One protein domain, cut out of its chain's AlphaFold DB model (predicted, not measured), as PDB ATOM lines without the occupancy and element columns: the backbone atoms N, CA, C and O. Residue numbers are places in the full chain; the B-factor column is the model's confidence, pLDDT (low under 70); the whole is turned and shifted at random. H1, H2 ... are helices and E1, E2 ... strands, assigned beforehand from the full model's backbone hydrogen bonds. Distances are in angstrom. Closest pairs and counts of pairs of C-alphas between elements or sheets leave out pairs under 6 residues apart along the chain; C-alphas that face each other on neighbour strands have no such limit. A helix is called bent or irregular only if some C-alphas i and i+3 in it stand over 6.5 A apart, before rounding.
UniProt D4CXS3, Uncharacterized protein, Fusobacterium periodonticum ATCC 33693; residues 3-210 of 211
ATOM      1  N   ASN A   3    -135.269 484.444 -10.161       87.75
ATOM      2  CA  ASN A   3    -135.067 483.116 -10.750       87.75
ATOM      3  C   ASN A   3    -133.638 482.631 -10.480       87.75
ATOM      4  O   ASN A   3    -132.709 483.434 -10.494       87.75
ATOM      5  N   PHE A   4    -133.482 481.329 -10.275       92.31
ATOM      6  CA  PHE A   4    -132.235 480.647  -9.940       92.31
ATOM      7  C   PHE A   4    -132.140 479.356 -10.763       92.31
ATOM      8  O   PHE A   4    -133.149 478.666 -10.934       92.31
ATOM      9  N   GLY A   5    -130.949 479.011 -11.250       91.50
ATOM     10  CA  GLY A   5    -130.723 477.823 -12.083       91.50
ATOM     11  C   GLY A   5    -131.135 477.988 -13.554       91.50
ATOM     12  O   GLY A   5    -131.178 479.102 -14.074       91.50
ATOM     13  N   LEU A   6    -131.424 476.869 -14.226       87.31
ATOM     14  CA  LEU A   6    -131.542 476.749 -15.687       87.31
ATOM     15  C   LEU A   6    -132.913 476.209 -16.107       87.31
ATOM     16  O   LEU A   6    -133.065 475.060 -16.515       87.31
ATOM     17  N   VAL A   7    -133.951 477.036 -15.985       86.69
ATOM     18  CA  VAL A   7    -135.326 476.610 -16.299       86.69
ATOM     19  C   VAL A   7    -135.537 476.445 -17.806       86.69
ATOM     20  O   VAL A   7    -136.108 475.449 -18.241       86.69
ATOM     21  N   LYS A   8    -135.114 477.422 -18.614       90.25
ATOM     22  CA  LYS A   8    -135.453 477.465 -20.043       90.25
ATOM     23  C   LYS A   8    -134.662 476.423 -20.832       90.25
ATOM     24  O   LYS A   8    -135.247 475.648 -21.586       90.25
ATOM     25  N   GLU A   9    -133.357 476.385 -20.610       93.50
ATOM     26  CA  GLU A   9    -132.399 475.529 -21.300       93.50
ATOM     27  C   GLU A   9    -132.723 474.049 -21.062       93.50
ATOM     28  O   GLU A   9    -132.744 473.256 -22.003       93.50
ATOM     29  N   VAL A  10    -133.064 473.688 -19.820       94.06
ATOM     30  CA  VAL A  10    -133.451 472.318 -19.464       94.06
ATOM     31  C   VAL A  10    -134.789 471.934 -20.095       94.06
ATOM     32  O   VAL A  10    -134.913 470.829 -20.621       94.06
ATOM     33  N   VAL A  11    -135.785 472.830 -20.099       93.88
ATOM     34  CA  VAL A  11    -137.083 472.567 -20.752       93.88
ATOM     35  C   VAL A  11    -136.899 472.308 -22.248       93.88
ATOM     36  O   VAL A  11    -137.433 471.333 -22.777       93.88
ATOM     37  N   GLU A  12    -136.131 473.157 -22.933       95.44
ATOM     38  CA  GLU A  12    -135.854 473.019 -24.365       95.44
ATOM     39  C   GLU A  12    -135.104 471.715 -24.670       95.44
ATOM     40  O   GLU A  12    -135.502 470.971 -25.574       95.44
ATOM     41  N   LYS A  13    -134.074 471.389 -23.878       96.25
ATOM     42  CA  LYS A  13    -133.278 470.170 -24.059       96.25
ATOM     43  C   LYS A  13    -134.093 468.898 -23.815       96.25
ATOM     44  O   LYS A  13    -134.055 467.990 -24.642       96.25
ATOM     45  N   VAL A  14    -134.883 468.848 -22.741       96.25
ATOM     46  CA  VAL A  14    -135.747 467.694 -22.436       96.25
ATOM     47  C   VAL A  14    -136.805 467.484 -23.520       96.25
ATOM     48  O   VAL A  14    -137.038 466.349 -23.938       96.25
ATOM     49  N   ASN A  15    -137.415 468.558 -24.029       95.62
ATOM     50  CA  ASN A  15    -138.377 468.452 -25.126       95.62
ATOM     51  C   ASN A  15    -137.729 467.900 -26.404       95.62
ATOM     52  O   ASN A  15    -138.333 467.060 -27.072       95.62
ATOM     53  N   LEU A  16    -136.501 468.327 -26.718       96.12
ATOM     54  CA  LEU A  16    -135.739 467.802 -27.850       96.12
ATOM     55  C   LEU A  16    -135.437 466.306 -27.686       96.12
ATOM     56  O   LEU A  16    -135.717 465.536 -28.604       96.12
ATOM     57  N   ILE A  17    -134.925 465.887 -26.524       96.38
ATOM     58  CA  ILE A  17    -134.630 464.473 -26.230       96.38
ATOM     59  C   ILE A  17    -135.891 463.625 -26.392       96.38
ATOM     60  O   ILE A  17    -135.897 462.659 -27.150       96.38
ATOM     61  N   ASN A  18    -136.990 464.021 -25.749       96.50
ATOM     62  CA  ASN A  18    -138.249 463.282 -25.826       96.50
ATOM     63  C   ASN A  18    -138.793 463.198 -27.261       96.50
ATOM     64  O   ASN A  18    -139.369 462.176 -27.640       96.50
ATOM     65  N   ALA A  19    -138.611 464.245 -28.075       95.25
ATOM     66  CA  ALA A  19    -138.987 464.218 -29.485       95.25
ATOM     67  C   ALA A  19    -138.156 463.196 -30.278       95.25
ATOM     68  O   ALA A  19    -138.727 462.450 -31.074       95.25
ATOM     69  N   VAL A  20    -136.843 463.117 -30.031       94.56
ATOM     70  CA  VAL A  20    -135.953 462.122 -30.654       94.56
ATOM     71  C   VAL A  20    -136.335 460.705 -30.221       94.56
ATOM     72  O   VAL A  20    -136.600 459.862 -31.080       94.56
ATOM     73  N   LEU A  21    -136.466 460.457 -28.915       93.62
ATOM     74  CA  LEU A  21    -136.803 459.136 -28.367       93.62
ATOM     75  C   LEU A  21    -138.150 458.616 -28.889       93.62
ATOM     76  O   LEU A  21    -138.283 457.434 -29.206       93.62
ATOM     77  N   LYS A  22    -139.136 459.503 -29.089       93.25
ATOM     78  CA  LYS A  22    -140.443 459.143 -29.667       93.25
ATOM     79  C   LYS A  22    -140.349 458.595 -31.096       93.25
ATOM     80  O   LYS A  22    -141.239 457.864 -31.523       93.25
ATOM     81  N   THR A  23    -139.294 458.929 -31.839       92.06
ATOM     82  CA  THR A  23    -139.061 458.399 -33.195       92.06
ATOM     83  C   THR A  23    -138.368 457.033 -33.206       92.06
ATOM     84  O   THR A  23    -138.135 456.487 -34.280       92.06
ATOM     85  N   GLY A  24    -138.034 456.474 -32.035       86.56
ATOM     86  CA  GLY A  24    -137.261 455.235 -31.911       86.56
ATOM     87  C   GLY A  24    -135.759 455.415 -32.155       86.56
ATOM     88  O   GLY A  24    -135.025 454.430 -32.176       86.56
ATOM     89  N   ASN A  25    -135.299 456.657 -32.335       89.75
ATOM     90  CA  ASN A  25    -133.886 456.990 -32.474       89.75
ATOM     91  C   ASN A  25    -133.214 457.161 -31.109       89.75
ATOM     92  O   ASN A  25    -133.867 457.416 -30.098       89.75
ATOM     93  N   ASN A  26    -131.886 457.069 -31.116       89.19
ATOM     94  CA  ASN A  26    -131.068 457.320 -29.943       89.19
ATOM     95  C   ASN A  26    -130.822 458.829 -29.745       89.19
ATOM     96  O   ASN A  26    -130.587 459.552 -30.716       89.19
ATOM     97  N   ALA A  27    -130.877 459.281 -28.494       92.62
ATOM     98  CA  ALA A  27    -130.640 460.656 -28.073       92.62
ATOM     99  C   ALA A  27    -129.356 460.827 -27.235       92.62
ATOM    100  O   ALA A  27    -129.201 461.891 -26.644       92.62
ATOM    101  N   ASP A  28    -128.448 459.836 -27.197       93.56
ATOM    102  CA  ASP A  28    -127.221 459.828 -26.369       93.56
ATOM    103  C   ASP A  28    -126.518 461.191 -26.313       93.56
ATOM    104  O   ASP A  28    -126.307 461.739 -25.240       93.56
ATOM    105  N   LYS A  29    -126.238 461.804 -27.472       93.94
ATOM    106  CA  LYS A  29    -125.557 463.105 -27.519       93.94
ATOM    107  C   LYS A  29    -126.338 464.197 -26.778       93.94
ATOM    108  O   LYS A  29    -125.755 465.014 -26.075       93.94
ATOM    109  N   GLN A  30    -127.651 464.265 -26.982       95.31
ATOM    110  CA  GLN A  30    -128.500 465.257 -26.327       95.31
ATOM    111  C   GLN A  30    -128.667 464.958 -24.835       95.31
ATOM    112  O   GLN A  30    -128.842 465.895 -24.061       95.31
ATOM    113  N   GLU A  31    -128.633 463.685 -24.445       95.62
ATOM    114  CA  GLU A  31    -128.665 463.257 -23.048       95.62
ATOM    115  C   GLU A  31    -127.361 463.608 -22.319       95.62
ATOM    116  O   GLU A  31    -127.438 464.154 -21.222       95.62
ATOM    117  N   ASP A  32    -126.198 463.418 -22.948       96.44
ATOM    118  CA  ASP A  32    -124.903 463.865 -22.416       96.44
ATOM    119  C   ASP A  32    -124.891 465.394 -22.233       96.44
ATOM    120  O   ASP A  32    -124.557 465.904 -21.165       96.44
ATOM    121  N   GLU A  33    -125.362 466.141 -23.241       96.38
ATOM    122  CA  GLU A  33    -125.506 467.602 -23.153       96.38
ATOM    123  C   GLU A  33    -126.494 468.036 -22.051       96.38
ATOM    124  O   GLU A  33    -126.345 469.120 -21.481       96.38
ATOM    125  N   LEU A  34    -127.529 467.235 -21.767       96.88
ATOM    126  CA  LEU A  34    -128.447 467.491 -20.657       96.88
ATOM    127  C   LEU A  34    -127.749 467.258 -19.318       96.88
ATOM    128  O   LEU A  34    -127.881 468.099 -18.433       96.88
ATOM    129  N   ASP A  35    -127.023 466.156 -19.162       96.62
ATOM    130  CA  ASP A  35    -126.328 465.836 -17.915       96.62
ATOM    131  C   ASP A  35    -125.242 466.880 -17.596       96.62
ATOM    132  O   ASP A  35    -125.179 467.353 -16.457       96.62
ATOM    133  N   ASP A  36    -124.495 467.351 -18.601       96.50
ATOM    134  CA  ASP A  36    -123.552 468.469 -18.456       96.50
ATOM    135  C   ASP A  36    -124.255 469.746 -17.975       96.50
ATOM    136  O   ASP A  36    -123.800 470.416 -17.043       96.50
ATOM    137  N   LEU A  37    -125.405 470.076 -18.576       96.50
ATOM    138  CA  LEU A  37    -126.200 471.247 -18.208       96.50
ATOM    139  C   LEU A  37    -126.722 471.144 -16.766       96.50
ATOM    140  O   LEU A  37    -126.614 472.099 -15.995       96.50
ATOM    141  N   LEU A  38    -127.267 469.986 -16.388       97.19
ATOM    142  CA  LEU A  38    -127.794 469.725 -15.047       97.19
ATOM    143  C   LEU A  38    -126.690 469.785 -13.980       97.19
ATOM    144  O   LEU A  38    -126.915 470.350 -12.902       97.19
ATOM    145  N   ALA A  39    -125.488 469.298 -14.295       96.00
ATOM    146  CA  ALA A  39    -124.342 469.347 -13.394       96.00
ATOM    147  C   ALA A  39    -123.940 470.787 -13.025       96.00
ATOM    148  O   ALA A  39    -123.551 471.035 -11.881       96.00
ATOM    149  N   THR A  40    -124.108 471.761 -13.932       96.38
ATOM    150  CA  THR A  40    -123.772 473.174 -13.650       96.38
ATOM    151  C   THR A  40    -124.571 473.778 -12.490       96.38
ATOM    152  O   THR A  40    -124.081 474.687 -11.820       96.38
ATOM    153  N   VAL A  41    -125.772 473.252 -12.223       95.69
ATOM    154  CA  VAL A  41    -126.683 473.711 -11.160       95.69
ATOM    155  C   VAL A  41    -126.840 472.701 -10.021       95.69
ATOM    156  O   VAL A  41    -127.668 472.899  -9.135       95.69
ATOM    157  N   GLY A  42    -126.067 471.611 -10.033       94.81
ATOM    158  CA  GLY A  42    -126.154 470.555  -9.023       94.81
ATOM    159  C   GLY A  42    -127.414 469.689  -9.108       94.81
ATOM    160  O   GLY A  42    -127.815 469.080  -8.115       94.81
ATOM    161  N   CYS A  43    -128.047 469.609 -10.280       96.19
ATOM    162  CA  CYS A  43    -129.080 468.610 -10.526       96.19
ATOM    163  C   CYS A  43    -128.405 467.291 -10.929       96.19
ATOM    164  O   CYS A  43    -127.679 467.226 -11.916       96.19
ATOM    165  N   TYR A  44    -128.632 466.233 -10.156       95.81
ATOM    166  CA  TYR A  44    -128.084 464.906 -10.408       95.81
ATOM    167  C   TYR A  44    -128.739 464.262 -11.635       95.81
ATOM    168  O   TYR A  44    -129.947 464.419 -11.844       95.81
ATOM    169  N   SER A  45    -127.956 463.511 -12.418       96.25
ATOM    170  CA  SER A  45    -128.431 462.865 -13.648       96.25
ATOM    171  C   SER A  45    -129.681 462.012 -13.376       96.25
ATOM    172  O   SER A  45    -129.649 461.094 -12.542       96.25
ATOM    173  N   PRO A  46    -130.801 462.258 -14.084       95.75
ATOM    174  CA  PRO A  46    -132.035 461.505 -13.892       95.75
ATOM    175  C   PRO A  46    -131.884 459.997 -14.146       95.75
ATOM    176  O   PRO A  46    -132.500 459.191 -13.442       95.75
ATOM    177  N   LYS A  47    -131.046 459.590 -15.110       95.38
ATOM    178  CA  LYS A  47    -130.781 458.168 -15.398       95.38
ATOM    179  C   LYS A  47    -129.928 457.525 -14.307       95.38
ATOM    180  O   LYS A  47    -130.257 456.425 -13.844       95.38
ATOM    181  N   LEU A  48    -128.887 458.214 -13.832       95.25
ATOM    182  CA  LEU A  48    -128.082 457.725 -12.710       95.25
ATOM    183  C   LEU A  48    -128.911 457.631 -11.424       95.25
ATOM    184  O   LEU A  48    -128.774 456.661 -10.677       95.25
ATOM    185  N   GLN A  49    -129.860 458.547 -11.211       94.25
ATOM    186  CA  GLN A  49    -130.797 458.485 -10.092       94.25
ATOM    187  C   GLN A  49    -131.652 457.211 -10.111       94.25
ATOM    188  O   GLN A  49    -131.824 456.567  -9.071       94.25
ATOM    189  N   VAL A  50    -132.168 456.823 -11.282       93.69
ATOM    190  CA  VAL A  50    -132.918 455.567 -11.451       93.69
ATOM    191  C   VAL A  50    -132.025 454.362 -11.150       93.69
ATOM    192  O   VAL A  50    -132.435 453.473 -10.398       93.69
ATOM    193  N   ARG A  51    -130.789 454.353 -11.666       94.00
ATOM    194  CA  ARG A  51    -129.814 453.280 -11.415       94.00
ATOM    195  C   ARG A  51    -129.476 453.150  -9.932       94.00
ATOM    196  O   ARG A  51    -129.519 452.045  -9.393       94.00
ATOM    197  N   ALA A  52    -129.189 454.258  -9.261       92.88
ATOM    198  CA  ALA A  52    -128.872 454.275  -7.842       92.88
ATOM    199  C   ALA A  52    -130.064 453.818  -6.986       92.88
ATOM    200  O   ALA A  52    -129.883 453.041  -6.053       92.88
ATOM    201  N   ASN A  53    -131.299 454.188  -7.343       90.88
ATOM    202  CA  ASN A  53    -132.501 453.682  -6.668       90.88
ATOM    203  C   ASN A  53    -132.701 452.170  -6.857       90.88
ATOM    204  O   ASN A  53    -133.108 451.479  -5.921       90.88
ATOM    205  N   ALA A  54    -132.435 451.648  -8.057       92.62
ATOM    206  CA  ALA A  54    -132.513 450.214  -8.323       92.62
ATOM    207  C   ALA A  54    -131.451 449.440  -7.524       92.62
ATOM    208  O   ALA A  54    -131.758 448.405  -6.931       92.62
ATOM    209  N   LEU A  55    -130.225 449.970  -7.458       93.75
ATOM    210  CA  LEU A  55    -129.139 449.391  -6.668       93.75
ATOM    211  C   LEU A  55    -129.418 449.461  -5.168       93.75
ATOM    212  O   LEU A  55    -129.245 448.451  -4.504       93.75
ATOM    213  N   TRP A  56    -129.936 450.572  -4.641       91.62
ATOM    214  CA  TRP A  56    -130.298 450.692  -3.223       91.62
ATOM    215  C   TRP A  56    -131.279 449.604  -2.769       91.62
ATOM    216  O   TRP A  56    -131.105 449.007  -1.708       91.62
ATOM    217  N   LYS A  57    -132.288 449.307  -3.600       92.19
ATOM    218  CA  LYS A  57    -133.273 448.245  -3.333       92.19
ATOM    219  C   LYS A  57    -132.671 446.840  -3.386       92.19
ATOM    220  O   LYS A  57    -133.209 445.936  -2.755       92.19
ATOM    221  N   LYS A  58    -131.610 446.647  -4.172       93.75
ATOM    222  CA  LYS A  58    -130.976 445.344  -4.402       93.75
ATOM    223  C   LYS A  58    -129.839 445.071  -3.416       93.75
ATOM    224  O   LYS A  58    -129.809 444.009  -2.809       93.75
ATOM    225  N   ASP A  59    -128.903 446.008  -3.305       91.94
ATOM    226  CA  ASP A  59    -127.723 445.963  -2.446       91.94
ATOM    227  C   ASP A  59    -127.160 447.381  -2.214       91.94
ATOM    228  O   ASP A  59    -126.349 447.906  -2.988       91.94
ATOM    229  N   LYS A  60    -127.582 447.985  -1.100       91.38
ATOM    230  CA  LYS A  60    -127.131 449.307  -0.646       91.38
ATOM    231  C   LYS A  60    -125.663 449.355  -0.196       91.38
ATOM    232  O   LYS A  60    -125.133 450.443  -0.013       91.38
ATOM    233  N   GLU A  61    -125.009 448.213   0.023       92.75
ATOM    234  CA  GLU A  61    -123.606 448.176   0.463       92.75
ATOM    235  C   GLU A  61    -122.629 447.990  -0.700       92.75
ATOM    236  O   GLU A  61    -121.416 448.143  -0.517       92.75
ATOM    237  N   SER A  62    -123.156 447.710  -1.896       94.81
ATOM    238  CA  SER A  62    -122.364 447.524  -3.105       94.81
ATOM    239  C   SER A  62    -121.487 448.739  -3.417       94.81
ATOM    240  O   SER A  62    -121.886 449.896  -3.262       94.81
ATOM    241  N   LYS A  63    -120.283 448.470  -3.937       95.31
ATOM    242  CA  LYS A  63    -119.350 449.511  -4.393       95.31
ATOM    243  C   LYS A  63    -120.004 450.448  -5.417       95.31
ATOM    244  O   LYS A  63    -119.886 451.659  -5.290       95.31
ATOM    245  N   ALA A  64    -120.758 449.883  -6.361       93.94
ATOM    246  CA  ALA A  64    -121.455 450.644  -7.397       93.94
ATOM    247  C   ALA A  64    -122.517 451.602  -6.829       93.94
ATOM    248  O   ALA A  64    -122.687 452.698  -7.349       93.94
ATOM    249  N   PHE A  65    -123.238 451.215  -5.768       94.50
ATOM    250  CA  PHE A  65    -124.163 452.140  -5.110       94.50
ATOM    251  C   PHE A  65    -123.409 453.267  -4.395       94.50
ATOM    252  O   PHE A  65    -123.786 454.426  -4.530       94.50
ATOM    253  N   LYS A  66    -122.322 452.941  -3.684       94.69
ATOM    254  CA  LYS A  66    -121.513 453.928  -2.947       94.69
ATOM    255  C   LYS A  66    -120.865 454.971  -3.862       94.69
ATOM    256  O   LYS A  66    -120.794 456.131  -3.476       94.69
ATOM    257  N   GLU A  67    -120.438 454.581  -5.063       95.44
ATOM    258  CA  GLU A  67    -119.928 455.511  -6.084       95.44
ATOM    259  C   GLU A  67    -121.012 456.512  -6.522       95.44
ATOM    260  O   GLU A  67    -120.787 457.719  -6.468       95.44
ATOM    261  N   LEU A  68    -122.222 456.035  -6.842       94.69
ATOM    262  CA  LEU A  68    -123.343 456.910  -7.215       94.69
ATOM    263  C   LEU A  68    -123.808 457.800  -6.050       94.69
ATOM    264  O   LEU A  68    -124.204 458.944  -6.259       94.69
ATOM    265  N   GLU A  69    -123.757 457.298  -4.815       92.44
ATOM    266  CA  GLU A  69    -124.085 458.095  -3.630       92.44
ATOM    267  C   GLU A  69    -123.068 459.228  -3.415       92.44
ATOM    268  O   GLU A  69    -123.462 460.348  -3.100       92.44
ATOM    269  N   ALA A  70    -121.777 458.986  -3.666       93.69
ATOM    270  CA  ALA A  70    -120.759 460.034  -3.613       93.69
ATOM    271  C   ALA A  70    -120.986 461.121  -4.680       93.69
ATOM    272  O   ALA A  70    -120.888 462.311  -4.378       93.69
ATOM    273  N   GLU A  71    -121.354 460.741  -5.907       93.94
ATOM    274  CA  GLU A  71    -121.720 461.708  -6.952       93.94
ATOM    275  C   GLU A  71    -122.969 462.523  -6.581       93.94
ATOM    276  O   GLU A  71    -123.027 463.729  -6.840       93.94
ATOM    277  N   ARG A  72    -123.961 461.897  -5.929       92.19
ATOM    278  CA  ARG A  72    -125.133 462.610  -5.401       92.19
ATOM    279  C   ARG A  72    -124.728 463.657  -4.375       92.19
ATOM    280  O   ARG A  72    -125.263 464.758  -4.428       92.19
ATOM    281  N   GLU A  73    -123.812 463.351  -3.459       92.19
ATOM    282  CA  GLU A  73    -123.328 464.338  -2.482       92.19
ATOM    283  C   GLU A  73    -122.668 465.544  -3.162       92.19
ATOM    284  O   GLU A  73    -122.974 466.683  -2.808       92.19
ATOM    285  N   LEU A  74    -121.864 465.326  -4.208       93.12
ATOM    286  CA  LEU A  74    -121.292 466.425  -4.999       93.12
ATOM    287  C   LEU A  74    -122.382 467.291  -5.647       93.12
ATOM    288  O   LEU A  74    -122.324 468.522  -5.575       93.12
ATOM    289  N   ALA A  75    -123.409 466.661  -6.225       94.06
ATOM    290  CA  ALA A  75    -124.552 467.374  -6.789       94.06
ATOM    291  C   ALA A  75    -125.306 468.183  -5.715       94.06
ATOM    292  O   ALA A  75    -125.647 469.341  -5.949       94.06
ATOM    293  N   LYS A  76    -125.503 467.629  -4.509       93.00
ATOM    294  CA  LYS A  76    -126.137 468.332  -3.377       93.00
ATOM    295  C   LYS A  76    -125.354 469.580  -2.968       93.00
ATOM    296  O   LYS A  76    -125.967 470.633  -2.788       93.00
ATOM    297  N   THR A  77    -124.028 469.482  -2.852       93.38
ATOM    298  CA  THR A  77    -123.166 470.638  -2.555       93.38
ATOM    299  C   THR A  77    -123.290 471.702  -3.639       93.38
ATOM    300  O   THR A  77    -123.512 472.870  -3.323       93.38
ATOM    301  N   LYS A  78    -123.235 471.305  -4.917       95.44
ATOM    302  CA  LYS A  78    -123.355 472.249  -6.032       95.44
ATOM    303  C   LYS A  78    -124.737 472.903  -6.105       95.44
ATOM    304  O   LYS A  78    -124.836 474.095  -6.375       95.44
ATOM    305  N   PHE A  79    -125.803 472.158  -5.802       95.69
ATOM    306  CA  PHE A  79    -127.160 472.701  -5.727       95.69
ATOM    307  C   PHE A  79    -127.254 473.802  -4.669       95.69
ATOM    308  O   PHE A  79    -127.840 474.854  -4.925       95.69
ATOM    309  N   LEU A  80    -126.685 473.573  -3.481       94.56
ATOM    310  CA  LEU A  80    -126.661 474.576  -2.419       94.56
ATOM    311  C   LEU A  80    -125.877 475.817  -2.847       94.56
ATOM    312  O   LEU A  80    -126.371 476.923  -2.669       94.56
ATOM    313  N   GLU A  81    -124.714 475.641  -3.465       94.12
ATOM    314  CA  GLU A  81    -123.893 476.746  -3.971       94.12
ATOM    315  C   GLU A  81    -124.641 477.607  -5.006       94.12
ATOM    316  O   GLU A  81    -124.619 478.833  -4.922       94.12
ATOM    317  N   VAL A  82    -125.320 476.978  -5.972       94.94
ATOM    318  CA  VAL A  82    -125.859 477.676  -7.154       94.94
ATOM    319  C   VAL A  82    -127.313 478.124  -6.985       94.94
ATOM    320  O   VAL A  82    -127.707 479.164  -7.511       94.94
ATOM    321  N   ILE A  83    -128.132 477.344  -6.275       95.31
ATOM    322  CA  ILE A  83    -129.568 477.606  -6.107       95.31
ATOM    323  C   ILE A  83    -129.911 477.802  -4.635       95.31
ATOM    324  O   ILE A  83    -130.495 478.823  -4.287       95.31
ATOM    325  N   GLY A  84    -129.583 476.836  -3.774       95.12
ATOM    326  CA  GLY A  84    -130.097 476.771  -2.405       95.12
ATOM    327  C   GLY A  84    -129.720 477.974  -1.537       95.12
ATOM    328  O   GLY A  84    -130.600 478.644  -1.000       95.12
ATOM    329  N   THR A  85    -128.432 478.277  -1.409       94.81
ATOM    330  CA  THR A  85    -127.941 479.405  -0.608       94.81
ATOM    331  C   THR A  85    -128.377 480.748  -1.204       94.81
ATOM    332  O   THR A  85    -129.030 481.502  -0.480       94.81
ATOM    333  N   PRO A  86    -128.182 481.027  -2.514       95.19
ATOM    334  CA  PRO A  86    -128.656 482.280  -3.110       95.19
ATOM    335  C   PRO A  86    -130.170 482.496  -2.971       95.19
ATOM    336  O   PRO A  86    -130.628 483.615  -2.734       95.19
ATOM    337  N   LEU A  87    -130.968 481.429  -3.097       95.75
ATOM    338  CA  LEU A  87    -132.415 481.491  -2.897       95.75
ATOM    339  C   LEU A  87    -132.765 481.793  -1.436       95.75
ATOM    340  O   LEU A  87    -133.607 482.656  -1.185       95.75
ATOM    341  N   ALA A  88    -132.131 481.110  -0.481       94.81
ATOM    342  CA  ALA A  88    -132.367 481.317   0.945       94.81
ATOM    343  C   ALA A  88    -132.025 482.750   1.370       94.81
ATOM    344  O   ALA A  88    -132.831 483.399   2.037       94.81
ATOM    345  N   GLU A  89    -130.869 483.260   0.947       94.62
ATOM    346  CA  GLU A  89    -130.426 484.633   1.205       94.62
ATOM    347  C   GLU A  89    -131.392 485.653   0.605       94.62
ATOM    348  O   GLU A  89    -131.815 486.590   1.284       94.62
ATOM    349  N   ALA A  90    -131.813 485.439  -0.645       95.56
ATOM    350  CA  ALA A  90    -132.768 486.323  -1.294       95.56
ATOM    351  C   ALA A  90    -134.128 486.332  -0.585       95.56
ATOM    352  O   ALA A  90    -134.756 487.386  -0.525       95.56
ATOM    353  N   ILE A  91    -134.586 485.197  -0.047       95.38
ATOM    354  CA  ILE A  91    -135.820 485.146   0.742       95.38
ATOM    355  C   ILE A  91    -135.633 485.864   2.082       95.38
ATOM    356  O   ILE A  91    -136.471 486.700   2.413       95.38
ATOM    357  N   LYS A  92    -134.546 485.588   2.823       94.06
ATOM    358  CA  LYS A  92    -134.232 486.244   4.110       94.06
ATOM    359  C   LYS A  92    -134.223 487.769   3.967       94.06
ATOM    360  O   LYS A  92    -134.865 488.456   4.756       94.06
ATOM    361  N   ALA A  93    -133.603 488.283   2.905       94.44
ATOM    362  CA  ALA A  93    -133.567 489.715   2.609       94.44
ATOM    363  C   ALA A  93    -134.958 490.342   2.367       94.44
ATOM    364  O   ALA A  93    -135.147 491.523   2.631       94.44
ATOM    365  N   GLU A  94    -135.934 489.578   1.861       94.38
ATOM    366  CA  GLU A  94    -137.285 490.078   1.538       94.38
ATOM    367  C   GLU A  94    -138.274 489.933   2.704       94.38
ATOM    368  O   GLU A  94    -139.226 490.714   2.830       94.38
ATOM    369  N   ILE A  95    -138.107 488.904   3.539       93.12
ATOM    370  CA  ILE A  95    -138.988 488.683   4.692       93.12
ATOM    371  C   ILE A  95    -138.546 489.486   5.918       93.12
ATOM    372  O   ILE A  95    -139.410 489.881   6.694       93.12
ATOM    373  N   GLY A  96    -137.253 489.804   6.036       88.94
ATOM    374  CA  GLY A  96    -136.678 490.556   7.151       88.94
ATOM    375  C   GLY A  96    -136.070 489.664   8.238       88.94
ATOM    376  O   GLY A  96    -136.287 488.452   8.271       88.94
ATOM    377  N   GLU A  97    -135.277 490.277   9.117       87.19
ATOM    378  CA  GLU A  97    -134.643 489.603  10.255       87.19
ATOM    379  C   GLU A  97    -135.676 489.107  11.277       87.19
ATOM    380  O   GLU A  97    -136.761 489.676  11.413       87.19
ATOM    381  N   GLY A  98    -135.343 488.022  11.985       86.00
ATOM    382  CA  GLY A  98    -136.222 487.419  12.991       86.00
ATOM    383  C   GLY A  98    -137.512 486.831  12.414       86.00
ATOM    384  O   GLY A  98    -138.498 486.700  13.136       86.00
ATOM    385  N   LYS A  99    -137.545 486.502  11.116       90.94
ATOM    386  CA  LYS A  99    -138.682 485.843  10.463       90.94
ATOM    387  C   LYS A  99    -138.346 484.415  10.053       90.94
ATOM    388  O   LYS A  99    -137.262 484.123   9.550       90.94
ATOM    389  N   LYS A 100    -139.342 483.538  10.154       91.81
ATOM    390  CA  LYS A 100    -139.290 482.143   9.707       91.81
ATOM    391  C   LYS A 100    -140.366 481.839   8.667       91.81
ATOM    392  O   LYS A 100    -141.312 482.600   8.469       91.81
ATOM    393  N   LEU A 101    -140.222 480.684   8.019       93.69
ATOM    394  CA  LEU A 101    -141.197 480.163   7.063       93.69
ATOM    395  C   LEU A 101    -141.886 478.909   7.592       93.69
ATOM    396  O   LEU A 101    -141.231 477.901   7.865       93.69
ATOM    397  N   SER A 102    -143.214 478.945   7.609       92.62
ATOM    398  CA  SER A 102    -144.065 477.800   7.932       92.62
ATOM    399  C   SER A 102    -144.785 477.326   6.674       92.62
ATOM    400  O   SER A 102    -145.545 478.068   6.052       92.62
ATOM    401  N   ARG A 103    -144.513 476.091   6.234       92.50
ATOM    402  CA  ARG A 103    -145.075 475.545   4.986       92.50
ATOM    403  C   ARG A 103    -146.587 475.355   5.117       92.50
ATOM    404  O   ARG A 103    -147.034 474.573   5.947       92.50
ATOM    405  N   ILE A 104    -147.349 475.999   4.235       90.94
ATOM    406  CA  ILE A 104    -148.814 475.899   4.171       90.94
ATOM    407  C   ILE A 104    -149.226 474.743   3.262       90.94
ATOM    408  O   ILE A 104    -150.032 473.899   3.636       90.94
ATOM    409  N   ARG A 105    -148.684 474.714   2.040       91.56
ATOM    410  CA  ARG A 105    -149.070 473.736   1.019       91.56
ATOM    411  C   ARG A 105    -147.983 473.528  -0.016       91.56
ATOM    412  O   ARG A 105    -147.200 474.435  -0.305       91.56
ATOM    413  N   THR A 106    -148.033 472.358  -0.631       93.94
ATOM    414  CA  THR A 106    -147.246 471.990  -1.802       93.94
ATOM    415  C   THR A 106    -148.220 471.655  -2.921       93.94
ATOM    416  O   THR A 106    -149.209 470.964  -2.698       93.94
ATOM    417  N   GLN A 107    -147.964 472.172  -4.115       94.00
ATOM    418  CA  GLN A 107    -148.791 471.982  -5.299       94.00
ATOM    419  C   GLN A 107    -147.905 471.574  -6.476       94.00
ATOM    420  O   GLN A 107    -146.740 471.976  -6.554       94.00
ATOM    421  N   LYS A 108    -148.463 470.815  -7.413       93.19
ATOM    422  CA  LYS A 108    -147.808 470.422  -8.663       93.19
ATOM    423  C   LYS A 108    -148.661 470.879  -9.837       93.19
ATOM    424  O   LYS A 108    -149.875 470.698  -9.802       93.19
ATOM    425  N   LYS A 109    -148.047 471.440 -10.879       91.00
ATOM    426  CA  LYS A 109    -148.745 471.641 -12.151       91.00
ATOM    427  C   LYS A 109    -148.947 470.299 -12.842       91.00
ATOM    428  O   LYS A 109    -147.993 469.533 -12.999       91.00
ATOM    429  N   ASP A 110    -150.174 470.036 -13.255       87.38
ATOM    430  CA  ASP A 110    -150.504 468.896 -14.094       87.38
ATOM    431  C   ASP A 110    -150.159 469.160 -15.572       87.38
ATOM    432  O   ASP A 110    -149.563 470.180 -15.931       87.38
ATOM    433  N   TYR A 111    -150.526 468.222 -16.447       77.56
ATOM    434  CA  TYR A 111    -150.281 468.327 -17.888       77.56
ATOM    435  C   TYR A 111    -151.125 469.413 -18.581       77.56
ATOM    436  O   TYR A 111    -150.772 469.831 -19.682       77.56
ATOM    437  N   LYS A 112    -152.222 469.871 -17.960       82.06
ATOM    438  CA  LYS A 112    -153.045 470.999 -18.427       82.06
ATOM    439  C   LYS A 112    -152.535 472.343 -17.902       82.06
ATOM    440  O   LYS A 112    -152.987 473.390 -18.358       82.06
ATOM    441  N   GLY A 113    -151.583 472.320 -16.970       80.88
ATOM    442  CA  GLY A 113    -151.041 473.495 -16.298       80.88
ATOM    443  C   GLY A 113    -151.810 473.904 -15.038       80.88
ATOM    444  O   GLY A 113    -151.464 474.925 -14.437       80.88
ATOM    445  N   GLU A 114    -152.806 473.122 -14.619       88.44
ATOM    446  CA  GLU A 114    -153.583 473.338 -13.400       88.44
ATOM    447  C   GLU A 114    -152.760 472.948 -12.167       88.44
ATOM    448  O   GLU A 114    -152.014 471.968 -12.178       88.44
ATOM    449  N   LEU A 115    -152.874 473.726 -11.088       88.19
ATOM    450  CA  LEU A 115    -152.203 473.417  -9.825       88.19
ATOM    451  C   LEU A 115    -153.045 472.432  -9.018       88.19
ATOM    452  O   LEU A 115    -154.134 472.772  -8.563       88.19
ATOM    453  N   ILE A 116    -152.495 471.241  -8.796       91.06
ATOM    454  CA  ILE A 116    -153.089 470.197  -7.965       91.06
ATOM    455  C   ILE A 116    -152.381 470.186  -6.613       91.06
ATOM    456  O   ILE A 116    -151.147 470.186  -6.554       91.06
ATOM    457  N   ASP A 117    -153.156 470.164  -5.530       90.88
ATOM    458  CA  ASP A 117    -152.617 470.033  -4.178       90.88
ATOM    459  C   ASP A 117    -151.927 468.678  -4.005       90.88
ATOM    460  O   ASP A 117    -152.473 467.612  -4.299       90.88
ATOM    461  N   TRP A 118    -150.691 468.733  -3.528       83.81
ATOM    462  CA  TRP A 118    -149.808 467.589  -3.390       83.81
ATOM    463  C   TRP A 118    -149.019 467.741  -2.092       83.81
ATOM    464  O   TRP A 118    -147.853 468.120  -2.094       83.81
ATOM    465  N   ASN A 119    -149.676 467.486  -0.958       75.56
ATOM    466  CA  ASN A 119    -149.185 467.845   0.382       75.56
ATOM    467  C   ASN A 119    -147.827 467.225   0.785       75.56
ATOM    468  O   ASN A 119    -147.221 467.671   1.759       75.56
ATOM    469  N   ASN A 120    -147.316 466.248   0.027       81.94
ATOM    470  CA  ASN A 120    -145.999 465.648   0.233       81.94
ATOM    471  C   ASN A 120    -144.961 466.232  -0.733       81.94
ATOM    472  O   ASN A 120    -145.219 466.371  -1.922       81.94
ATOM    473  N   LEU A 121    -143.749 466.516  -0.255       83.88
ATOM    474  CA  LEU A 121    -142.638 466.800  -1.164       83.88
ATOM    475  C   LEU A 121    -142.113 465.485  -1.756       83.88
ATOM    476  O   LEU A 121    -141.985 464.505  -1.018       83.88
ATOM    477  N   PRO A 122    -141.825 465.426  -3.066       81.94
ATOM    478  CA  PRO A 122    -141.187 464.255  -3.646       81.94
ATOM    479  C   PRO A 122    -139.755 464.100  -3.115       81.94
ATOM    480  O   PRO A 122    -139.086 465.076  -2.769       81.94
ATOM    481  N   MET A 123    -139.267 462.862  -3.096       79.50
ATOM    482  CA  MET A 123    -137.883 462.554  -2.730       79.50
ATOM    483  C   MET A 123    -136.892 463.356  -3.588       79.50
ATOM    484  O   MET A 123    -137.089 463.487  -4.796       79.50
ATOM    485  N   GLY A 124    -135.818 463.859  -2.974       83.62
ATOM    486  CA  GLY A 124    -134.807 464.659  -3.675       83.62
ATOM    487  C   GLY A 124    -135.213 466.118  -3.890       83.62
ATOM    488  O   GLY A 124    -134.637 466.791  -4.747       83.62
ATOM    489  N   THR A 125    -136.200 466.601  -3.125       91.25
ATOM    490  CA  THR A 125    -136.617 468.015  -3.059       91.25
ATOM    491  C   THR A 125    -136.675 468.543  -1.620       91.25
ATOM    492  O   THR A 125    -137.324 469.549  -1.332       91.25
ATOM    493  N   ASP A 126    -135.983 467.863  -0.702       89.19
ATOM    494  CA  ASP A 126    -136.096 468.050   0.748       89.19
ATOM    495  C   ASP A 126    -135.736 469.467   1.208       89.19
ATOM    496  O   ASP A 126    -136.284 469.947   2.201       89.19
ATOM    497  N   TYR A 127    -134.888 470.176   0.453       93.31
ATOM    498  CA  TYR A 127    -134.603 471.599   0.660       93.31
ATOM    499  C   TYR A 127    -135.880 472.437   0.825       93.31
ATOM    500  O   TYR A 127    -135.988 473.235   1.755       93.31
ATOM    501  N   PHE A 128    -136.911 472.194   0.011       93.94
ATOM    502  CA  PHE A 128    -138.162 472.954   0.078       93.94
ATOM    503  C   PHE A 128    -139.047 472.573   1.277       93.94
ATOM    504  O   PHE A 128    -140.098 473.177   1.495       93.94
ATOM    505  N   ALA A 129    -138.658 471.608   2.111       90.25
ATOM    506  CA  ALA A 129    -139.302 471.438   3.409       90.25
ATOM    507  C   ALA A 129    -138.921 472.583   4.361       90.25
ATOM    508  O   ALA A 129    -139.768 473.038   5.130       90.25
ATOM    509  N   LYS A 130    -137.661 473.040   4.298       91.12
ATOM    510  CA  LYS A 130    -137.077 474.072   5.167       91.12
ATOM    511  C   LYS A 130    -136.018 474.882   4.393       91.12
ATOM    512  O   LYS A 130    -134.827 474.713   4.653       91.12
ATOM    513  N   PRO A 131    -136.431 475.767   3.466       91.69
ATOM    514  CA  PRO A 131    -135.506 476.424   2.536       91.69
ATOM    515  C   PRO A 131    -134.576 477.451   3.201       91.69
ATOM    516  O   PRO A 131    -133.585 477.838   2.604       91.69
ATOM    517  N   LEU A 132    -134.864 477.885   4.435       90.81
ATOM    518  CA  LEU A 132    -134.016 478.829   5.181       90.81
ATOM    519  C   LEU A 132    -133.016 478.161   6.134       90.81
ATOM    520  O   LEU A 132    -132.309 478.865   6.850       90.81
ATOM    521  N   ASN A 133    -132.979 476.825   6.170       79.81
ATOM    522  CA  ASN A 133    -132.022 476.082   6.986       79.81
ATOM    523  C   ASN A 133    -130.598 476.257   6.427       79.81
ATOM    524  O   ASN A 133    -130.443 476.450   5.223       79.81
ATOM    525  N   ASP A 134    -129.581 476.131   7.279       72.00
ATOM    526  CA  ASP A 134    -128.151 476.336   6.997       72.00
ATOM    527  C   ASP A 134    -127.546 475.247   6.084       72.00
ATOM    528  O   ASP A 134    -126.562 474.590   6.411       72.00
ATOM    529  N   GLY A 135    -128.178 474.970   4.943       69.88
ATOM    530  CA  GLY A 135    -127.709 473.992   3.960       69.88
ATOM    531  C   GLY A 135    -127.884 472.525   4.368       69.88
ATOM    532  O   GLY A 135    -127.455 471.636   3.641       69.88
ATOM    533  N   LYS A 136    -128.554 472.228   5.491       78.38
ATOM    534  CA  LYS A 136    -128.789 470.839   5.942       78.38
ATOM    535  C   LYS A 136    -129.586 469.994   4.939       78.38
ATOM    536  O   LYS A 136    -129.484 468.768   4.932       78.38
ATOM    537  N   TYR A 137    -130.418 470.640   4.132       83.44
ATOM    538  CA  TYR A 137    -131.276 469.995   3.148       83.44
ATOM    539  C   TYR A 137    -130.857 470.398   1.740       83.44
ATOM    540  O   TYR A 137    -130.428 471.522   1.518       83.44
ATOM    541  N   SER A 138    -131.039 469.506   0.775       85.19
ATOM    542  CA  SER A 138    -130.703 469.737  -0.633       85.19
ATOM    543  C   SER A 138    -131.842 469.271  -1.542       85.19
ATOM    544  O   SER A 138    -132.771 468.586  -1.103       85.19
ATOM    545  N   ALA A 139    -131.802 469.678  -2.810       90.75
ATOM    546  CA  ALA A 139    -132.744 469.226  -3.825       90.75
ATOM    547  C   ALA A 139    -132.005 468.829  -5.108       90.75
ATOM    548  O   ALA A 139    -132.058 469.512  -6.123       90.75
ATOM    549  N   PHE A 140    -131.331 467.683  -5.065       87.44
ATOM    550  CA  PHE A 140    -130.503 467.178  -6.164       87.44
ATOM    551  C   PHE A 140    -131.297 466.733  -7.408       87.44
ATOM    552  O   PHE A 140    -130.704 466.238  -8.353       87.44
ATOM    553  N   SER A 141    -132.627 466.869  -7.436       92.38
ATOM    554  CA  SER A 141    -133.450 466.643  -8.642       92.38
ATOM    555  C   SER A 141    -133.924 467.942  -9.305       92.38
ATOM    556  O   SER A 141    -134.702 467.910 -10.261       92.38
ATOM    557  N   VAL A 142    -133.516 469.092  -8.761       95.88
ATOM    558  CA  VAL A 142    -134.058 470.408  -9.100       95.88
ATOM    559  C   VAL A 142    -133.033 471.193  -9.894       95.88
ATOM    560  O   VAL A 142    -131.902 471.385  -9.463       95.88
ATOM    561  N   CYS A 143    -133.458 471.662 -11.062       95.50
ATOM    562  CA  CYS A 143    -132.615 472.385 -12.012       95.50
ATOM    563  C   CYS A 143    -132.903 473.889 -12.042       95.50
ATOM    564  O   CYS A 143    -132.130 474.658 -12.606       95.50
ATOM    565  N   GLY A 144    -134.002 474.324 -11.424       95.88
ATOM    566  CA  GLY A 144    -134.320 475.735 -11.309       95.88
ATOM    567  C   GLY A 144    -135.363 476.020 -10.241       95.88
ATOM    568  O   GLY A 144    -136.226 475.189  -9.946       95.88
ATOM    569  N   ALA A 145    -135.283 477.214  -9.670       96.44
ATOM    570  CA  ALA A 145    -136.204 477.708  -8.663       96.44
ATOM    571  C   ALA A 145    -136.514 479.190  -8.889       96.44
ATOM    572  O   ALA A 145    -135.756 479.933  -9.504       96.44
ATOM    573  N   SER A 146    -137.647 479.629  -8.370       94.75
ATOM    574  CA  SER A 146    -138.063 481.023  -8.361       94.75
ATOM    575  C   SER A 146    -138.834 481.303  -7.087       94.75
ATOM    576  O   SER A 146    -139.460 480.394  -6.538       94.75
ATOM    577  N   PHE A 147    -138.840 482.550  -6.628       95.19
ATOM    578  CA  PHE A 147    -139.763 482.933  -5.567       95.19
ATOM    579  C   PHE A 147    -140.380 484.315  -5.756       95.19
ATOM    580  O   PHE A 147    -139.888 485.178  -6.500       95.19
ATOM    581  N   VAL A 148    -141.499 484.490  -5.058       95.12
ATOM    582  CA  VAL A 148    -142.215 485.749  -4.892       95.12
ATOM    583  C   VAL A 148    -142.702 485.863  -3.448       95.12
ATOM    584  O   VAL A 148    -143.184 484.881  -2.879       95.12
ATOM    585  N   LYS A 149    -142.560 487.055  -2.866       94.38
ATOM    586  CA  LYS A 149    -143.239 487.462  -1.634       94.38
ATOM    587  C   LYS A 149    -144.535 488.174  -2.016       94.38
ATOM    588  O   LYS A 149    -144.531 489.001  -2.927       94.38
ATOM    589  N   GLU A 150    -145.629 487.844  -1.349       93.75
ATOM    590  CA  GLU A 150    -146.933 488.482  -1.546       93.75
ATOM    591  C   GLU A 150    -147.545 488.796  -0.179       93.75
ATOM    592  O   GLU A 150    -147.425 487.993   0.743       93.75
ATOM    593  N   HIS A 151    -148.231 489.931  -0.071       92.56
ATOM    594  CA  HIS A 151    -149.072 490.252   1.077       92.56
ATOM    595  C   HIS A 151    -150.529 489.910   0.737       92.56
ATOM    596  O   HIS A 151    -151.045 490.347  -0.298       92.56
ATOM    597  N   ILE A 152    -151.195 489.102   1.562       89.44
ATOM    598  CA  ILE A 152    -152.602 488.735   1.363       89.44
ATOM    599  C   ILE A 152    -153.484 489.713   2.140       89.44
ATOM    600  O   ILE A 152    -153.702 489.530   3.331       89.44
ATOM    601  N   ASN A 153    -154.084 490.683   1.446       84.50
ATOM    602  CA  ASN A 153    -154.930 491.714   2.072       84.50
ATOM    603  C   ASN A 153    -156.092 491.163   2.921       84.50
ATOM    604  O   ASN A 153    -156.513 491.813   3.863       84.50
ATOM    605  N   LEU A 154    -156.649 489.995   2.572       83.38
ATOM    606  CA  LEU A 154    -157.798 489.424   3.289       83.38
ATOM    607  C   LEU A 154    -157.423 488.883   4.675       83.38
ATOM    608  O   LEU A 154    -158.232 488.943   5.592       83.38
ATOM    609  N   THR A 155    -156.233 488.296   4.796       81.94
ATOM    610  CA  THR A 155    -155.750 487.695   6.046       81.94
ATOM    611  C   THR A 155    -154.701 488.562   6.734       81.94
ATOM    612  O   THR A 155    -154.285 488.219   7.830       81.94
ATOM    613  N   GLU A 156    -154.267 489.648   6.087       87.75
ATOM    614  CA  GLU A 156    -153.154 490.512   6.503       87.75
ATOM    615  C   GLU A 156    -151.844 489.731   6.731       87.75
ATOM    616  O   GLU A 156    -150.987 490.117   7.520       87.75
ATOM    617  N   GLU A 157    -151.667 488.614   6.012       88.44
ATOM    618  CA  GLU A 157    -150.504 487.730   6.149       88.44
ATOM    619  C   GLU A 157    -149.526 487.913   4.986       88.44
ATOM    620  O   GLU A 157    -149.919 487.929   3.815       88.44
ATOM    621  N   ASP A 158    -148.233 487.942   5.304       94.12
ATOM    622  CA  ASP A 158    -147.172 487.796   4.312       94.12
ATOM    623  C   ASP A 158    -146.962 486.312   3.981       94.12
ATOM    624  O   ASP A 158    -146.809 485.456   4.859       94.12
ATOM    625  N   ILE A 159    -146.899 486.004   2.689       95.88
ATOM    626  CA  ILE A 159    -146.568 484.674   2.189       95.88
ATOM    627  C   ILE A 159    -145.365 484.716   1.253       95.88
ATOM    628  O   ILE A 159    -145.135 485.672   0.512       95.88
ATOM    629  N   VAL A 160    -144.630 483.610   1.231       96.44
ATOM    630  CA  VAL A 160    -143.612 483.331   0.220       96.44
ATOM    631  C   VAL A 160    -144.087 482.159  -0.622       96.44
ATOM    632  O   VAL A 160    -144.517 481.125  -0.106       96.44
ATOM    633  N   ARG A 161    -144.002 482.295  -1.942       95.81
ATOM    634  CA  ARG A 161    -144.252 481.204  -2.885       95.81
ATOM    635  C   ARG A 161    -142.972 480.886  -3.619       95.81
ATOM    636  O   ARG A 161    -142.457 481.736  -4.339       95.81
ATOM    637  N   ILE A 162    -142.513 479.652  -3.474       96.19
ATOM    638  CA  ILE A 162    -141.361 479.128  -4.199       96.19
ATOM    639  C   ILE A 162    -141.873 478.202  -5.297       96.19
ATOM    640  O   ILE A 162    -142.544 477.212  -5.009       96.19
ATOM    641  N   GLY A 163    -141.589 478.532  -6.552       95.38
ATOM    642  CA  GLY A 163    -141.785 477.636  -7.687       95.38
ATOM    643  C   GLY A 163    -140.480 476.929  -8.025       95.38
ATOM    644  O   GLY A 163    -139.445 477.586  -8.049       95.38
ATOM    645  N   PHE A 164    -140.499 475.630  -8.310       95.50
ATOM    646  CA  PHE A 164    -139.289 474.913  -8.722       95.50
ATOM    647  C   PHE A 164    -139.555 473.885  -9.822       95.50
ATOM    648  O   PHE A 164    -140.639 473.304  -9.907       95.50
ATOM    649  N   LEU A 165    -138.543 473.680 -10.664       95.44
ATOM    650  CA  LEU A 165    -138.540 472.729 -11.767       95.44
ATOM    651  C   LEU A 165    -137.633 471.552 -11.408       95.44
ATOM    652  O   LEU A 165    -136.426 471.724 -11.217       95.44
ATOM    653  N   SER A 166    -138.206 470.353 -11.348       94.94
ATOM    654  CA  SER A 166    -137.446 469.111 -11.195       94.94
ATOM    655  C   SER A 166    -137.493 468.269 -12.464       94.94
ATOM    656  O   SER A 166    -138.523 468.245 -13.148       94.94
ATOM    657  N   VAL A 167    -136.420 467.527 -12.727       95.38
ATOM    658  CA  VAL A 167    -136.315 466.594 -13.858       95.38
ATOM    659  C   VAL A 167    -136.208 465.168 -13.333       95.38
ATOM    660  O   VAL A 167    -135.470 464.896 -12.388       95.38
ATOM    661  N   CYS A 168    -136.936 464.238 -13.943       93.81
ATOM    662  CA  CYS A 168    -136.779 462.811 -13.683       93.81
ATOM    663  C   CYS A 168    -136.816 462.010 -14.985       93.81
ATOM    664  O   CYS A 168    -137.335 462.472 -15.997       93.81
ATOM    665  N   TYR A 169    -136.260 460.803 -14.951       95.94
ATOM    666  CA  TYR A 169    -136.295 459.873 -16.069       95.94
ATOM    667  C   TYR A 169    -137.237 458.720 -15.735       95.94
ATOM    668  O   TYR A 169    -137.174 458.151 -14.643       95.94
ATOM    669  N   ASP A 170    -138.114 458.403 -16.677       94.50
ATOM    670  CA  ASP A 170    -139.026 457.275 -16.611       94.50
ATOM    671  C   ASP A 170    -138.478 456.133 -17.480       94.50
ATOM    672  O   ASP A 170    -138.507 456.235 -18.710       94.50
ATOM    673  N   PRO A 171    -137.966 455.049 -16.868       92.31
ATOM    674  CA  PRO A 171    -137.405 453.926 -17.609       92.31
ATOM    675  C   PRO A 171    -138.468 453.048 -18.281       92.31
ATOM    676  O   PRO A 171    -138.099 452.237 -19.126       92.31
ATOM    677  N   ILE A 172    -139.749 453.160 -17.904       92.12
ATOM    678  CA  ILE A 172    -140.840 452.374 -18.504       92.12
ATOM    679  C   ILE A 172    -141.235 453.004 -19.837       92.12
ATOM    680  O   ILE A 172    -141.278 452.324 -20.858       92.12
ATOM    681  N   ASP A 173    -141.465 454.316 -19.817       91.88
ATOM    682  CA  ASP A 173    -141.867 455.077 -21.001       91.88
ATOM    683  C   ASP A 173    -140.673 455.582 -21.830       91.88
ATOM    684  O   ASP A 173    -140.879 456.204 -22.873       91.88
ATOM    685  N   ASN A 174    -139.437 455.344 -21.369       92.19
ATOM    686  CA  ASN A 174    -138.195 455.825 -21.980       92.19
ATOM    687  C   ASN A 174    -138.248 457.334 -22.289       92.19
ATOM    688  O   ASN A 174    -138.072 457.762 -23.431       92.19
ATOM    689  N   LYS A 175    -138.566 458.147 -21.275       94.75
ATOM    690  CA  LYS A 175    -138.740 459.601 -21.427       94.75
ATOM    691  C   LYS A 175    -138.280 460.374 -20.200       94.75
ATOM    692  O   LYS A 175    -138.317 459.877 -19.074       94.75
ATOM    693  N   TYR A 176    -137.933 461.635 -20.408       96.00
ATOM    694  CA  TYR A 176    -137.674 462.586 -19.333       96.00
ATOM    695  C   TYR A 176    -138.955 463.347 -18.996       96.00
ATOM    696  O   TYR A 176    -139.621 463.896 -19.875       96.00
ATOM    697  N   ASN A 177    -139.302 463.410 -17.717       94.25
ATOM    698  CA  ASN A 177    -140.432 464.181 -17.229       94.25
ATOM    699  C   ASN A 177    -139.945 465.435 -16.509       94.25
ATOM    700  O   ASN A 177    -139.062 465.393 -15.651       94.25
ATOM    701  N   LEU A 178    -140.600 466.545 -16.825       94.19
ATOM    702  CA  LEU A 178    -140.462 467.801 -16.108       94.19
ATOM    703  C   LEU A 178    -141.610 467.928 -15.113       94.19
ATOM    704  O   LEU A 178    -142.770 467.641 -15.427       94.19
ATOM    705  N   HIS A 179    -141.304 468.371 -13.903       93.19
ATOM    706  CA  HIS A 179    -142.315 468.649 -12.896       93.19
ATOM    707  C   HIS A 179    -142.155 470.066 -12.371       93.19
ATOM    708  O   HIS A 179    -141.116 470.429 -11.827       93.19
ATOM    709  N   ASN A 180    -143.222 470.845 -12.529       93.19
ATOM    710  CA  ASN A 180    -143.319 472.199 -12.017       93.19
ATOM    711  C   ASN A 180    -144.067 472.173 -10.690       93.19
ATOM    712  O   ASN A 180    -145.265 471.884 -10.647       93.19
ATOM    713  N   TRP A 181    -143.359 472.490  -9.621       94.38
ATOM    714  CA  TRP A 181    -143.884 472.500  -8.268       94.38
ATOM    715  C   TRP A 181    -144.023 473.923  -7.757       94.38
ATOM    716  O   TRP A 181    -143.338 474.839  -8.214       94.38
ATOM    717  N   LYS A 182    -144.911 474.103  -6.785       94.50
ATOM    718  CA  LYS A 182    -145.095 475.351  -6.056       94.50
ATOM    719  C   LYS A 182    -145.292 475.044  -4.582       94.50
ATOM    720  O   LYS A 182    -146.213 474.318  -4.221       94.50
ATOM    721  N   VAL A 183    -144.473 475.636  -3.728       95.31
ATOM    722  CA  VAL A 183    -144.611 475.543  -2.274       95.31
ATOM    723  C   VAL A 183    -144.955 476.921  -1.745       95.31
ATOM    724  O   VAL A 183    -144.321 477.912  -2.105       95.31
ATOM    725  N   THR A 184    -146.011 476.994  -0.943       94.94
ATOM    726  CA  THR A 184    -146.441 478.234  -0.291       94.94
ATOM    727  C   THR A 184    -146.095 478.156   1.187       94.94
ATOM    728  O   THR A 184    -146.409 477.158   1.842       94.94
ATOM    729  N   TYR A 185    -145.496 479.218   1.703       95.62
ATOM    730  CA  TYR A 185    -145.127 479.383   3.098       95.62
ATOM    731  C   TYR A 185    -145.784 480.640   3.646       95.62
ATOM    732  O   TYR A 185    -145.897 481.636   2.932       95.62
ATOM    733  N   ARG A 186    -146.167 480.587   4.915       95.31
ATOM    734  CA  ARG A 186    -146.464 481.764   5.719       95.31
ATOM    735  C   ARG A 186    -145.157 482.329   6.258       95.31
ATOM    736  O   ARG A 186    -144.283 481.550   6.647       95.31
ATOM    737  N   VAL A 187    -145.042 483.650   6.275       94.88
ATOM    738  CA  VAL A 187    -143.988 484.357   7.002       94.88
ATOM    739  C   VAL A 187    -144.475 484.587   8.427       94.88
ATOM    740  O   VAL A 187    -145.546 485.149   8.638       94.88
ATOM    741  N   GLU A 188    -143.702 484.132   9.401       91.25
ATOM    742  CA  GLU A 188    -144.024 484.253  10.823       91.25
ATOM    743  C   GLU A 188    -142.837 484.863  11.558       91.25
ATOM    744  O   GLU A 188    -141.699 484.742  11.101       91.25
ATOM    745  N   ASP A 189    -143.082 485.480  12.711       86.75
ATOM    746  CA  ASP A 189    -141.999 485.820  13.627       86.75
ATOM    747  C   ASP A 189    -141.311 484.544  14.114       86.75
ATOM    748  O   ASP A 189    -141.941 483.535  14.469       86.75
ATOM    749  N   GLU A 190    -139.986 484.579  14.113       80.06
ATOM    750  CA  GLU A 190    -139.185 483.618  14.832       80.06
ATOM    751  C   GLU A 190    -139.486 483.839  16.313       80.06
ATOM    752  O   GLU A 190    -139.185 484.873  16.900       80.06
ATOM    753  N   THR A 191    -140.226 482.901  16.900       64.38
ATOM    754  CA  THR A 191    -140.520 482.923  18.326       64.38
ATOM    755  C   THR A 191    -139.192 482.882  19.058       64.38
ATOM    756  O   THR A 191    -138.570 481.818  19.076       64.38
ATOM    757  N   VAL A 192    -138.795 484.023  19.634       54.31
ATOM    758  CA  VAL A 192    -137.703 484.140  20.605       54.31
ATOM    759  C   VAL A 192    -137.832 482.954  21.549       54.31
ATOM    760  O   VAL A 192    -138.903 482.729  22.132       54.31
ATOM    761  N   THR A 193    -136.796 482.130  21.613       58.22
ATOM    762  CA  THR A 193    -136.828 480.941  22.460       58.22
ATOM    763  C   THR A 193    -137.072 481.358  23.913       58.22
ATOM    764  O   THR A 193    -136.783 482.484  24.321       58.22
ATOM    765  N   ALA A 194    -137.630 480.460  24.731       55.62
ATOM    766  CA  ALA A 194    -137.840 480.757  26.150       55.62
ATOM    767  C   ALA A 194    -136.527 481.141  26.864       55.62
ATOM    768  O   ALA A 194    -136.574 481.859  27.856       55.62
ATOM    769  N   GLU A 195    -135.380 480.689  26.351       53.16
ATOM    770  CA  GLU A 195    -134.038 481.006  26.847       53.16
ATOM    771  C   GLU A 195    -133.611 482.431  26.474       53.16
ATOM    772  O   GLU A 195    -133.273 483.203  27.367       53.16
ATOM    773  N   GLU A 196    -133.744 482.830  25.207       58.50
ATOM    774  CA  GLU A 196    -133.441 484.199  24.754       58.50
ATOM    775  C   GLU A 196    -134.364 485.239  25.403       58.50
ATOM    776  O   GLU A 196    -133.944 486.355  25.712       58.50
ATOM    777  N   LYS A 197    -135.621 484.869  25.681       56.62
ATOM    778  CA  LYS A 197    -136.552 485.736  26.409       56.62
ATOM    779  C   LYS A 197    -136.111 485.941  27.861       56.62
ATOM    780  O   LYS A 197    -136.173 487.058  28.360       56.62
ATOM    781  N   LYS A 198    -135.607 484.887  28.507       58.44
ATOM    782  CA  LYS A 198    -135.105 484.927  29.888       58.44
ATOM    783  C   LYS A 198    -133.801 485.717  30.003       58.44
ATOM    784  O   LYS A 198    -133.587 486.415  30.989       58.44
ATOM    785  N   GLU A 199    -132.942 485.621  28.993       65.56
ATOM    786  CA  GLU A 199    -131.688 486.371  28.915       65.56
ATOM    787  C   GLU A 199    -131.945 487.864  28.646       65.56
ATOM    788  O   GLU A 199    -131.346 488.724  29.291       65.56
ATOM    789  N   ALA A 200    -132.912 488.191  27.781       60.75
ATOM    790  CA  ALA A 200    -133.371 489.564  27.576       60.75
ATOM    791  C   ALA A 200    -134.046 490.159  28.828       60.75
ATOM    792  O   ALA A 200    -133.793 491.317  29.161       60.75
ATOM    793  N   GLU A 201    -134.860 489.374  29.543       62.94
ATOM    794  CA  GLU A 201    -135.482 489.772  30.816       62.94
ATOM    795  C   GLU A 201    -134.422 490.026  31.905       62.94
ATOM    796  O   GLU A 201    -134.461 491.068  32.559       62.94
ATOM    797  N   SER A 202    -133.412 489.156  32.028       68.38
ATOM    798  CA  SER A 202    -132.313 489.331  32.991       68.38
ATOM    799  C   SER A 202    -131.425 490.543  32.676       68.38
ATOM    800  O   SER A 202    -131.000 491.256  33.586       68.38
ATOM    801  N   ASN A 203    -131.164 490.821  31.395       67.25
ATOM    802  CA  ASN A 203    -130.398 492.001  30.987       67.25
ATOM    803  C   ASN A 203    -131.161 493.316  31.224       67.25
ATOM    804  O   ASN A 203    -130.537 494.331  31.533       67.25
ATOM    805  N   LEU A 204    -132.493 493.302  31.115       66.19
ATOM    806  CA  LEU A 204    -133.345 494.446  31.453       66.19
ATOM    807  C   LEU A 204    -133.390 494.701  32.964       66.19
ATOM    808  O   LEU A 204    -133.237 495.850  33.367       66.19
ATOM    809  N   GLU A 205    -133.529 493.664  33.796       62.97
ATOM    810  CA  GLU A 205    -133.477 493.805  35.264       62.97
ATOM    811  C   GLU A 205    -132.146 494.417  35.728       62.97
ATOM    812  O   GLU A 205    -132.141 495.408  36.456       62.97
ATOM    813  N   ASN A 206    -131.017 493.929  35.204       63.44
ATOM    814  CA  ASN A 206    -129.695 494.466  35.544       63.44
ATOM    815  C   ASN A 206    -129.490 495.925  35.092       63.44
ATOM    816  O   ASN A 206    -128.715 496.658  35.702       63.44
ATOM    817  N   ALA A 207    -130.156 496.358  34.016       58.47
ATOM    818  CA  ALA A 207    -130.089 497.740  33.541       58.47
ATOM    819  C   ALA A 207    -130.932 498.700  34.398       58.47
ATOM    820  O   ALA A 207    -130.578 499.873  34.517       58.47
ATOM    821  N   PHE A 208    -132.019 498.213  35.006       52.72
ATOM    822  CA  PHE A 208    -132.832 498.982  35.949       52.72
ATOM    823  C   PHE A 208    -132.189 499.093  37.336       52.72
ATOM    824  O   PHE A 208    -132.356 500.124  37.976       52.72
ATOM    825  N   ASP A 209    -131.399 498.105  37.764       53.56
ATOM    826  CA  ASP A 209    -130.647 498.154  39.031       53.56
ATOM    827  C   ASP A 209    -129.428 499.104  38.997       53.56
ATOM    828  O   ASP A 209    -128.817 499.385  40.031       53.56
ATOM    829  N   LEU A 210    -129.054 499.604  37.812       49.53
ATOM    830  CA  LEU A 210    -127.950 500.551  37.595       49.53
ATOM    831  C   LEU A 210    -128.405 502.018  37.441       49.53
ATOM    832  O   LEU A 210    -127.553 502.889  37.228       49.53
TER     833      LEU A 210
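This is residues 3 to 210 of the 211 residues of an uncharacterized protein of Fusobacterium periodonticum ATCC 33693 (UniProt D4CXS3). What shape do these coordinates make? A long, twisted antiparallel sheet runs through the body in three layers, helices on both faces of a sheet, with H1 on one face and H4b on the other. The hairpin of H3 and H4a extends beside the sheet, while residues 193 to 199 and 201 to 210, with most of H6, stick out. What is printed? The printed part has 208 residues with six named helices and six named strands, mixed in class: E1, H1, H2, H3, H4, E2, E3, H5, E4, E5, E6, H6; the sheet's order is E1, E4, E5, E6, E2, E3. How spread out is it? It is loose, with a radius of gyration of the C-alphas of 21.0 A, and elongated, spanning 82 by 45 by 26 A.

What comes first? E1, residues 3 to 5, begins at C-alpha 3 (-135.067, 483.116, -10.750); H1 is residues 7 to 22, 22.6 A, H2 28 to 40 and H3 46 to 59. Is H4 straight? H4, residues 63 to 95, was assigned as one helix by its hydrogen bonds but is bent, with C-alphas 82 and 85 7.1 A apart; its arms are H4a, residues 63 to 82, 29.0 A, and H4b, 85 to 95. What follows? E2 is residues 99 to 109, E3 115 to 117, H5 126 to 129, E4 142 to 152, E5 157 to 170, 39.7 A, E6 175 to 189, 43.9 A, and H6 194 to 208, ending at C-alpha 208 (-132.832, 498.982, 35.949).

How do the strands pair? E4, E5 and E6 form a meander, each the antiparallel neighbour of the one before, with N 146 and O 163 at 2.7 A and N 170 and O 175 at 2.8 A. Within hydrogen-bond range are N 4 and O 145 at 2.8 A across the neighbours E1 and E4, N 182 and O 107 at 2.8 A across the neighbours E6 and E2, and N 108 and O 116 at 2.9 A across the hairpin E2 and E3; E2 bends by 57 degrees at residue 104. Where are the helices? H1, 8.7 A in height over the sheet, is over E5 and E6 and touches H2, on the opposite face, at a shallow tilt of 20 degrees, opposite ways, closest at the C-alphas of Ile 17 and Gln 30, 6.2 A. H3 stands at the sheet's level and touches H4a, closest at the C-alphas of Ala 52 and Phe 65, 5.8 A; H4a and H5 only graze the sheet, and H6 is not on it. Are the helix backbones complete? In H1, H2, H3, H4a, H4b and H6 every O i to N i+4 pair is within hydrogen-bond range; H5 is too short for one.

How large is it? The two C-alphas farthest apart, those of Gly 24 and Leu 210, are 83.5 A apart. Is anything cut or long? The printed part has no cut, and the link from H5 to E4, residues 130 to 141, is long. Where is confidence low? Residue 135 and residues 191 to 210 are under 70 in pLDDT.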